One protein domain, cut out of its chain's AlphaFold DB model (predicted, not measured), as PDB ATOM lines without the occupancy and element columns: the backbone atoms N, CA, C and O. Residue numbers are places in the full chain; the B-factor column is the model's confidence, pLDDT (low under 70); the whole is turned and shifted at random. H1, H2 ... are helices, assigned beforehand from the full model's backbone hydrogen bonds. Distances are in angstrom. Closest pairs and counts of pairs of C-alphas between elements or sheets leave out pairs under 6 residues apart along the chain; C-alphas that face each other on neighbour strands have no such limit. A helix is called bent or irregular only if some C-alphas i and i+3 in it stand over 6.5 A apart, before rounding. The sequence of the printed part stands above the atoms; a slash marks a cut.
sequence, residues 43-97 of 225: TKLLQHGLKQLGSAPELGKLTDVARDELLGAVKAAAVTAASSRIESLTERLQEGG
ATOM      1  N   THR A  43       1.191   1.630 -25.420       71.44
ATOM      2  CA  THR A  43      -0.045   2.349 -25.725       71.44
ATOM      3  C   THR A  43      -0.473   2.195 -27.183       71.44
ATOM      4  O   THR A  43      -1.653   1.966 -27.432       71.44
ATOM      5  N   LYS A  44       0.453   2.248 -28.153       71.50
ATOM      6  CA  LYS A  44       0.130   2.024 -29.575       71.50
ATOM      7  C   LYS A  44      -0.282   0.578 -29.844       71.50
ATOM      8  O   LYS A  44      -1.258   0.352 -30.550       71.50
ATOM      9  N   LEU A  45       0.393  -0.404 -29.244       75.19
ATOM     10  CA  LEU A  45       0.005  -1.818 -29.368       75.19
ATOM     11  C   LEU A  45      -1.359  -2.099 -28.728       75.19
ATOM     12  O   LEU A  45      -2.163  -2.835 -29.294       75.19
ATOM     13  N   LEU A  46      -1.645  -1.469 -27.587       78.31
ATOM     14  CA  LEU A  46      -2.964  -1.505 -26.962       78.31
ATOM     15  C   LEU A  46      -4.031  -0.864 -27.844       78.31
ATOM     16  O   LEU A  46      -5.095  -1.447 -27.995       78.31
ATOM     17  N   GLN A  47      -3.758   0.294 -28.446       76.44
ATOM     18  CA  GLN A  47      -4.695   0.949 -29.359       76.44
ATOM     19  C   GLN A  47      -4.949   0.111 -30.612       76.44
ATOM     20  O   GLN A  47      -6.103  -0.053 -30.991       76.44
ATOM     21  N   HIS A  48      -3.915  -0.481 -31.215       75.38
ATOM     22  CA  HIS A  48      -4.082  -1.405 -32.339       75.38
ATOM     23  C   HIS A  48      -4.850  -2.669 -31.929       75.38
ATOM     24  O   HIS A  48      -5.752  -3.088 -32.648       75.38
ATOM     25  N   GLY A  49      -4.571  -3.226 -30.746       75.81
ATOM     26  CA  GLY A  49      -5.306  -4.362 -30.192       75.81
ATOM     27  C   GLY A  49      -6.774  -4.042 -29.898       75.81
ATOM     28  O   GLY A  49      -7.647  -4.821 -30.261       75.81
ATOM     29  N   LEU A  50      -7.064  -2.878 -29.309       75.62
ATOM     30  CA  LEU A  50      -8.428  -2.401 -29.061       75.62
ATOM     31  C   LEU A  50      -9.163  -2.087 -30.360       75.62
ATOM     32  O   LEU A  50     -10.339  -2.410 -30.466       75.62
ATOM     33  N   LYS A  51      -8.492  -1.485 -31.347       70.31
ATOM     34  CA  LYS A  51      -9.077  -1.189 -32.660       70.31
ATOM     35  C   LYS A  51      -9.474  -2.486 -33.360       70.31
ATOM     36  O   LYS A  51     -10.593  -2.604 -33.834       70.31
ATOM     37  N   GLN A  52      -8.600  -3.487 -33.333       72.38
ATOM     38  CA  GLN A  52      -8.837  -4.780 -33.969       72.38
ATOM     39  C   GLN A  52      -9.854  -5.650 -33.210       72.38
ATOM     40  O   GLN A  52     -10.569  -6.431 -33.830       72.38
ATOM     41  N   LEU A  53      -9.964  -5.486 -31.887       69.19
ATOM     42  CA  LEU A  53     -10.984  -6.141 -31.064       69.19
ATOM     43  C   LEU A  53     -12.350  -5.436 -31.149       69.19
ATOM     44  O   LEU A  53     -13.380  -6.101 -31.118       69.19
ATOM     45  N   GLY A  54     -12.359  -4.110 -31.306       67.31
ATOM     46  CA  GLY A  54     -13.557  -3.290 -31.506       67.31
ATOM     47  C   GLY A  54     -14.155  -3.397 -32.912       67.31
ATOM     48  O   GLY A  54     -15.346  -3.160 -33.080       67.31
ATOM     49  N   SER A  55     -13.375  -3.816 -33.916       64.81
ATOM     50  CA  SER A  55     -13.880  -4.138 -35.262       64.81
ATOM     51  C   SER A  55     -14.725  -5.419 -35.323       64.81
ATOM     52  O   SER A  55     -15.306  -5.707 -36.366       64.81
ATOM     53  N   ALA A  56     -14.811  -6.193 -34.235       67.50
ATOM     54  CA  ALA A  56     -15.713  -7.334 -34.126       67.50
ATOM     55  C   ALA A  56     -17.030  -6.892 -33.443       67.50
ATOM     56  O   ALA A  56     -17.058  -6.735 -32.219       67.50
ATOM     57  N   PRO A  57     -18.138  -6.710 -34.190       62.62
ATOM     58  CA  PRO A  57     -19.388  -6.148 -33.656       62.62
ATOM     59  C   PRO A  57     -20.036  -7.011 -32.560       62.62
ATOM     60  O   PRO A  57     -20.752  -6.498 -31.702       62.62
ATOM     61  N   GLU A  58     -19.727  -8.308 -32.533       65.44
ATOM     62  CA  GLU A  58     -20.168  -9.257 -31.502       65.44
ATOM     63  C   GLU A  58     -19.549  -8.973 -30.119       65.44
ATOM     64  O   GLU A  58     -20.118  -9.341 -29.091       65.44
ATOM     65  N   LEU A  59     -18.393  -8.300 -30.065       64.38
ATOM     66  CA  LEU A  59     -17.649  -8.064 -28.822       64.38
ATOM     67  C   LEU A  59     -17.872  -6.667 -28.230       64.38
ATOM     68  O   LEU A  59     -17.659  -6.498 -27.032       64.38
ATOM     69  N   GLY A  60     -18.373  -5.706 -29.017       66.94
ATOM     70  CA  GLY A  60     -18.593  -4.316 -28.592       66.94
ATOM     71  C   GLY A  60     -19.458  -4.187 -27.333       66.94
ATOM     72  O   GLY A  60     -19.090  -3.508 -26.377       66.94
ATOM     73  N   LYS A  61     -20.563  -4.944 -27.275       65.88
ATOM     74  CA  LYS A  61     -21.486  -4.937 -26.124       65.88
ATOM     75  C   LYS A  61     -20.854  -5.507 -24.854       65.88
ATOM     76  O   LYS A  61     -21.155  -5.051 -23.757       65.88
ATOM     77  N   LEU A  62     -19.981  -6.504 -24.998       66.69
ATOM     78  CA  LEU A  62     -19.281  -7.115 -23.870       66.69
ATOM     79  C   LEU A  62     -18.138  -6.215 -23.386       66.69
ATOM     80  O   LEU A  62     -17.879  -6.132 -22.187       66.69
ATOM     81  N   THR A  63     -17.484  -5.509 -24.313       70.44
ATOM     82  CA  THR A  63     -16.440  -4.541 -23.983       70.44
ATOM     83  C   THR A  63     -16.983  -3.274 -23.349       70.44
ATOM     84  O   THR A  63     -16.297  -2.762 -22.480       70.44
ATOM     85  N   ASP A  64     -18.175  -2.788 -23.703       73.44
ATOM     86  CA  ASP A  64     -18.742  -1.585 -23.073       73.44
ATOM     87  C   ASP A  64     -19.127  -1.832 -21.612       73.44
ATOM     88  O   ASP A  64     -18.729  -1.067 -20.738       73.44
ATOM     89  N   VAL A  65     -19.782  -2.961 -21.312       77.94
ATOM     90  CA  VAL A  65     -20.103  -3.338 -19.922       77.94
ATOM     91  C   VAL A  65     -18.827  -3.548 -19.107       77.94
ATOM     92  O   VAL A  65     -18.688  -3.019 -18.006       77.94
ATOM     93  N   ALA A  66     -17.852  -4.274 -19.663       75.56
ATOM     94  CA  ALA A  66     -16.577  -4.481 -18.988       75.56
ATOM     95  C   ALA A  66     -15.797  -3.168 -18.823       75.56
ATOM     96  O   ALA A  66     -15.160  -2.964 -17.793       75.56
ATOM     97  N   ARG A  67     -15.833  -2.273 -19.816       79.94
ATOM     98  CA  ARG A  67     -15.160  -0.972 -19.789       79.94
ATOM     99  C   ARG A  67     -15.762  -0.067 -18.728       79.94
ATOM    100  O   ARG A  67     -14.982   0.549 -18.016       79.94
ATOM    101  N   ASP A  68     -17.079  -0.004 -18.583       82.62
ATOM    102  CA  ASP A  68     -17.715   0.826 -17.555       82.62
ATOM    103  C   ASP A  68     -17.378   0.339 -16.141       82.62
ATOM    104  O   ASP A  68     -16.980   1.136 -15.284       82.62
ATOM    105  N   GLU A  69     -17.429  -0.975 -15.905       83.06
ATOM    106  CA  GLU A  69     -17.041  -1.548 -14.611       83.06
ATOM    107  C   GLU A  69     -15.540  -1.361 -14.323       83.06
ATOM    108  O   GLU A  69     -15.150  -1.000 -13.206       83.06
ATOM    109  N   LEU A  70     -14.683  -1.538 -15.337       83.62
ATOM    110  CA  LEU A  70     -13.238  -1.333 -15.220       83.62
ATOM    111  C   LEU A  70     -12.878   0.140 -15.026       83.62
ATOM    112  O   LEU A  70     -12.026   0.442 -14.196       83.62
ATOM    113  N   LEU A  71     -13.513   1.066 -15.744       88.88
ATOM    114  CA  LEU A  71     -13.297   2.504 -15.575       88.88
ATOM    115  C   LEU A  71     -13.710   2.952 -14.173       88.88
ATOM    116  O   LEU A  71     -12.989   3.734 -13.552       88.88
ATOM    117  N   GLY A  72     -14.811   2.414 -13.641       86.12
ATOM    118  CA  GLY A  72     -15.213   2.624 -12.252       86.12
ATOM    119  C   GLY A  72     -14.149   2.150 -11.258       86.12
ATOM    120  O   GLY A  72     -13.734   2.913 -10.382       86.12
ATOM    121  N   ALA A  73     -13.646   0.924 -11.430       85.06
ATOM    122  CA  ALA A  73     -12.611   0.350 -10.568       85.06
ATOM    123  C   ALA A  73     -11.268   1.095 -10.667       85.06
ATOM    124  O   ALA A  73     -10.629   1.352  -9.647       85.06
ATOM    125  N   VAL A  74     -10.855   1.494 -11.873       83.00
ATOM    126  CA  VAL A  74      -9.631   2.272 -12.112       83.00
ATOM    127  C   VAL A  74      -9.744   3.656 -11.488       83.00
ATOM    128  O   VAL A  74      -8.811   4.101 -10.828       83.00
ATOM    129  N   LYS A  75     -10.888   4.333 -11.640       89.06
ATOM    130  CA  LYS A  75     -11.115   5.645 -11.028       89.06
ATOM    131  C   LYS A  75     -11.089   5.555  -9.503       89.06
ATOM    132  O   LYS A  75     -10.436   6.378  -8.868       89.06
ATOM    133  N   ALA A  76     -11.733   4.546  -8.917       89.62
ATOM    134  CA  ALA A  76     -11.688   4.310  -7.476       89.62
ATOM    135  C   ALA A  76     -10.256   4.022  -6.992       89.62
ATOM    136  O   ALA A  76      -9.797   4.651  -6.042       89.62
ATOM    137  N   ALA A  77      -9.521   3.151  -7.686       86.31
ATOM    138  CA  ALA A  77      -8.132   2.838  -7.358       86.31
ATOM    139  C   ALA A  77      -7.208   4.058  -7.495       86.31
ATOM    140  O   ALA A  77      -6.354   4.277  -6.639       86.31
ATOM    141  N   ALA A  78      -7.398   4.884  -8.526       89.06
ATOM    142  CA  ALA A  78      -6.646   6.118  -8.720       89.06
ATOM    143  C   ALA A  78      -6.923   7.130  -7.601       89.06
ATOM    144  O   ALA A  78      -5.986   7.747  -7.096       89.06
ATOM    145  N   VAL A  79      -8.183   7.269  -7.173       93.50
ATOM    146  CA  VAL A  79      -8.550   8.102  -6.020       93.50
ATOM    147  C   VAL A  79      -7.893   7.568  -4.748       93.50
ATOM    148  O   VAL A  79      -7.249   8.338  -4.047       93.50
ATOM    149  N   THR A  80      -7.951   6.260  -4.481       91.50
ATOM    150  CA  THR A  80      -7.282   5.649  -3.320       91.50
ATOM    151  C   THR A  80      -5.765   5.846  -3.349       91.50
ATOM    152  O   THR A  80      -5.175   6.197  -2.330       91.50
ATOM    153  N   ALA A  81      -5.122   5.673  -4.505       87.00
ATOM    154  CA  ALA A  81      -3.685   5.886  -4.660       87.00
ATOM    155  C   ALA A  81      -3.299   7.361  -4.460       87.00
ATOM    156  O   ALA A  81      -2.306   7.661  -3.797       87.00
ATOM    157  N   ALA A  82      -4.099   8.292  -4.986       89.19
ATOM    158  CA  ALA A  82      -3.905   9.720  -4.765       89.19
ATOM    159  C   ALA A  82      -4.081  10.089  -3.284       89.19
ATOM    160  O   ALA A  82      -3.238  10.793  -2.732       89.19
ATOM    161  N   SER A  83      -5.115   9.562  -2.621       87.19
ATOM    162  CA  SER A  83      -5.338   9.744  -1.184       87.19
ATOM    163  C   SER A  83      -4.177   9.196  -0.353       87.19
ATOM    164  O   SER A  83      -3.675   9.902   0.509       87.19
ATOM    165  N   SER A  84      -3.671   8.001  -0.664       84.31
ATOM    166  CA  SER A  84      -2.499   7.418   0.010       84.31
ATOM    167  C   SER A  84      -1.229   8.267  -0.171       84.31
ATOM    168  O   SER A  84      -0.402   8.383   0.737       84.31
ATOM    169  N   ARG A  85      -1.084   8.945  -1.315       86.44
ATOM    170  CA  ARG A  85       0.040   9.857  -1.567       86.44
ATOM    171  C   ARG A  85      -0.065  11.177  -0.797       86.44
ATOM    172  O   ARG A  85       0.956  11.756  -0.441       86.44
ATOM    173  N   ILE A  86      -1.284  11.644  -0.534       88.50
ATOM    174  CA  ILE A  86      -1.541  12.808   0.328       88.50
ATOM    175  C   ILE A  86      -1.351  12.435   1.804       88.50
ATOM    176  O   ILE A  86      -0.760  13.212   2.551       88.50
ATOM    177  N   GLU A  87      -1.788  11.242   2.207       84.69
ATOM    178  CA  GLU A  87      -1.607  10.721   3.566       84.69
ATOM    179  C   GLU A  87      -0.116  10.577   3.896       84.69
ATOM    180  O   GLU A  87       0.361  11.170   4.854       84.69
ATOM    181  N   SER A  88       0.659   9.930   3.021       85.25
ATOM    182  CA  SER A  88       2.114   9.787   3.201       85.25
ATOM    183  C   SER A  88       2.869  11.118   3.196       85.25
ATOM    184  O   SER A  88       3.917  11.240   3.830       85.25
ATOM    185  N   LEU A  89       2.360  12.138   2.500       85.31
ATOM    186  CA  LEU A  89       2.928  13.480   2.575       85.31
ATOM    187  C   LEU A  89       2.610  14.125   3.928       85.31
ATOM    188  O   LEU A  89       3.502  14.687   4.556       85.31
ATOM    189  N   THR A  90       1.368  14.013   4.392       85.81
ATOM    190  CA  THR A  90       0.938  14.525   5.700       85.81
ATOM    191  C   THR A  90       1.703  13.853   6.836       85.81
ATOM    192  O   THR A  90       2.222  14.552   7.699       85.81
ATOM    193  N   GLU A  91       1.878  12.535   6.786       82.81
ATOM    194  CA  GLU A  91       2.633  11.766   7.775       82.81
ATOM    195  C   GLU A  91       4.102  12.203   7.825       82.81
ATOM    196  O   GLU A  91       4.615  12.496   8.899       82.81
ATOM    197  N   ARG A  92       4.740  12.440   6.669       80.81
ATOM    198  CA  ARG A  92       6.099  13.015   6.605       80.81
ATOM    199  C   ARG A  92       6.187  14.432   7.182       80.81
ATOM    200  O   ARG A  92       7.193  14.774   7.802       80.81
ATOM    201  N   LEU A  93       5.166  15.270   6.986       80.69
ATOM    202  CA  LEU A  93       5.114  16.603   7.601       80.69
ATOM    203  C   LEU A  93       4.865  16.531   9.117       80.69
ATOM    204  O   LEU A  93       5.397  17.352   9.863       80.69
ATOM    205  N   GLN A  94       4.075  15.562   9.573       77.12
ATOM    206  CA  GLN A  94       3.699  15.389  10.975       77.12
ATOM    207  C   GLN A  94       4.817  14.718  11.790       77.12
ATOM    208  O   GLN A  94       5.047  15.073  12.949       77.12
ATOM    209  N   GLU A  95       5.578  13.828  11.156       66.94
ATOM    210  CA  GLU A  95       6.768  13.167  11.694       66.94
ATOM    211  C   GLU A  95       8.013  14.075  11.639       66.94
ATOM    212  O   GLU A  95       8.846  14.061  12.548       66.94
ATOM    213  N   GLY A  96       8.082  15.000  10.671       59.00
ATOM    214  CA  GLY A  96       9.138  16.016  10.544       59.00
ATOM    215  C   GLY A  96       9.262  17.006  11.715       59.00
ATOM    216  O   GLY A  96      10.242  17.745  11.791       59.00
ATOM    217  N   GLY A  97       8.314  17.008  12.661       57.31
ATOM    218  CA  GLY A  97       8.403  17.757  13.922       57.31
ATOM    219  C   GLY A  97       8.973  16.960  15.103       57.31
ATOM    220  O   GLY A  97       9.269  17.539  16.151       57.31
TER     221      GLY A  97
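Overview. This is residues 43 to 97 of the 225 residues of an uncharacterized protein of Amycolatopsis sp. SID8362 (UniProt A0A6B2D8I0). A short helix, H1, and a long helix, H2, make an uneven V, joined at its point by a tight link. H2 makes the longest axis, and residues 64 to 97 stand free as a long arm. The printed part has 55 residues with two named helices, H1 then H2, no named strand, and the class is all helix. It is extended, with a radius of gyration of the C-alphas of 18.6 A, a rod spanning 60 by 23 by 6 A.

Arrangement. H1, residues 43 to 54, and H2, residues 57 to 95, are close but not clearly touching; their closest C-alphas, those of Gly 54 and Gly 60, are 5.9 A apart. They run opposite ways at a shallow tilt of 32 degrees. H2 has a kink of 31 degrees near residue 65. Every O i to N i+4 pair is within hydrogen-bond range in H1, and 33 of 35 in H2.

Along the chain. H1 begins at C-alpha 43 (-0.045, 2.349, -25.725) and is 15.7 A long. H2 is 55.8 A long, ending at C-alpha 95 (6.768, 13.167, 11.694); it is irregular, with C-alphas 58 and 61 7.0 A apart.

Size, cuts and confidence. The two farthest C-alphas, Glu 58 and Gly 97, are 60.1 A apart. The printed part has no cut. The pLDDT is under 70 at residues 53 to 62 and 95 to 97.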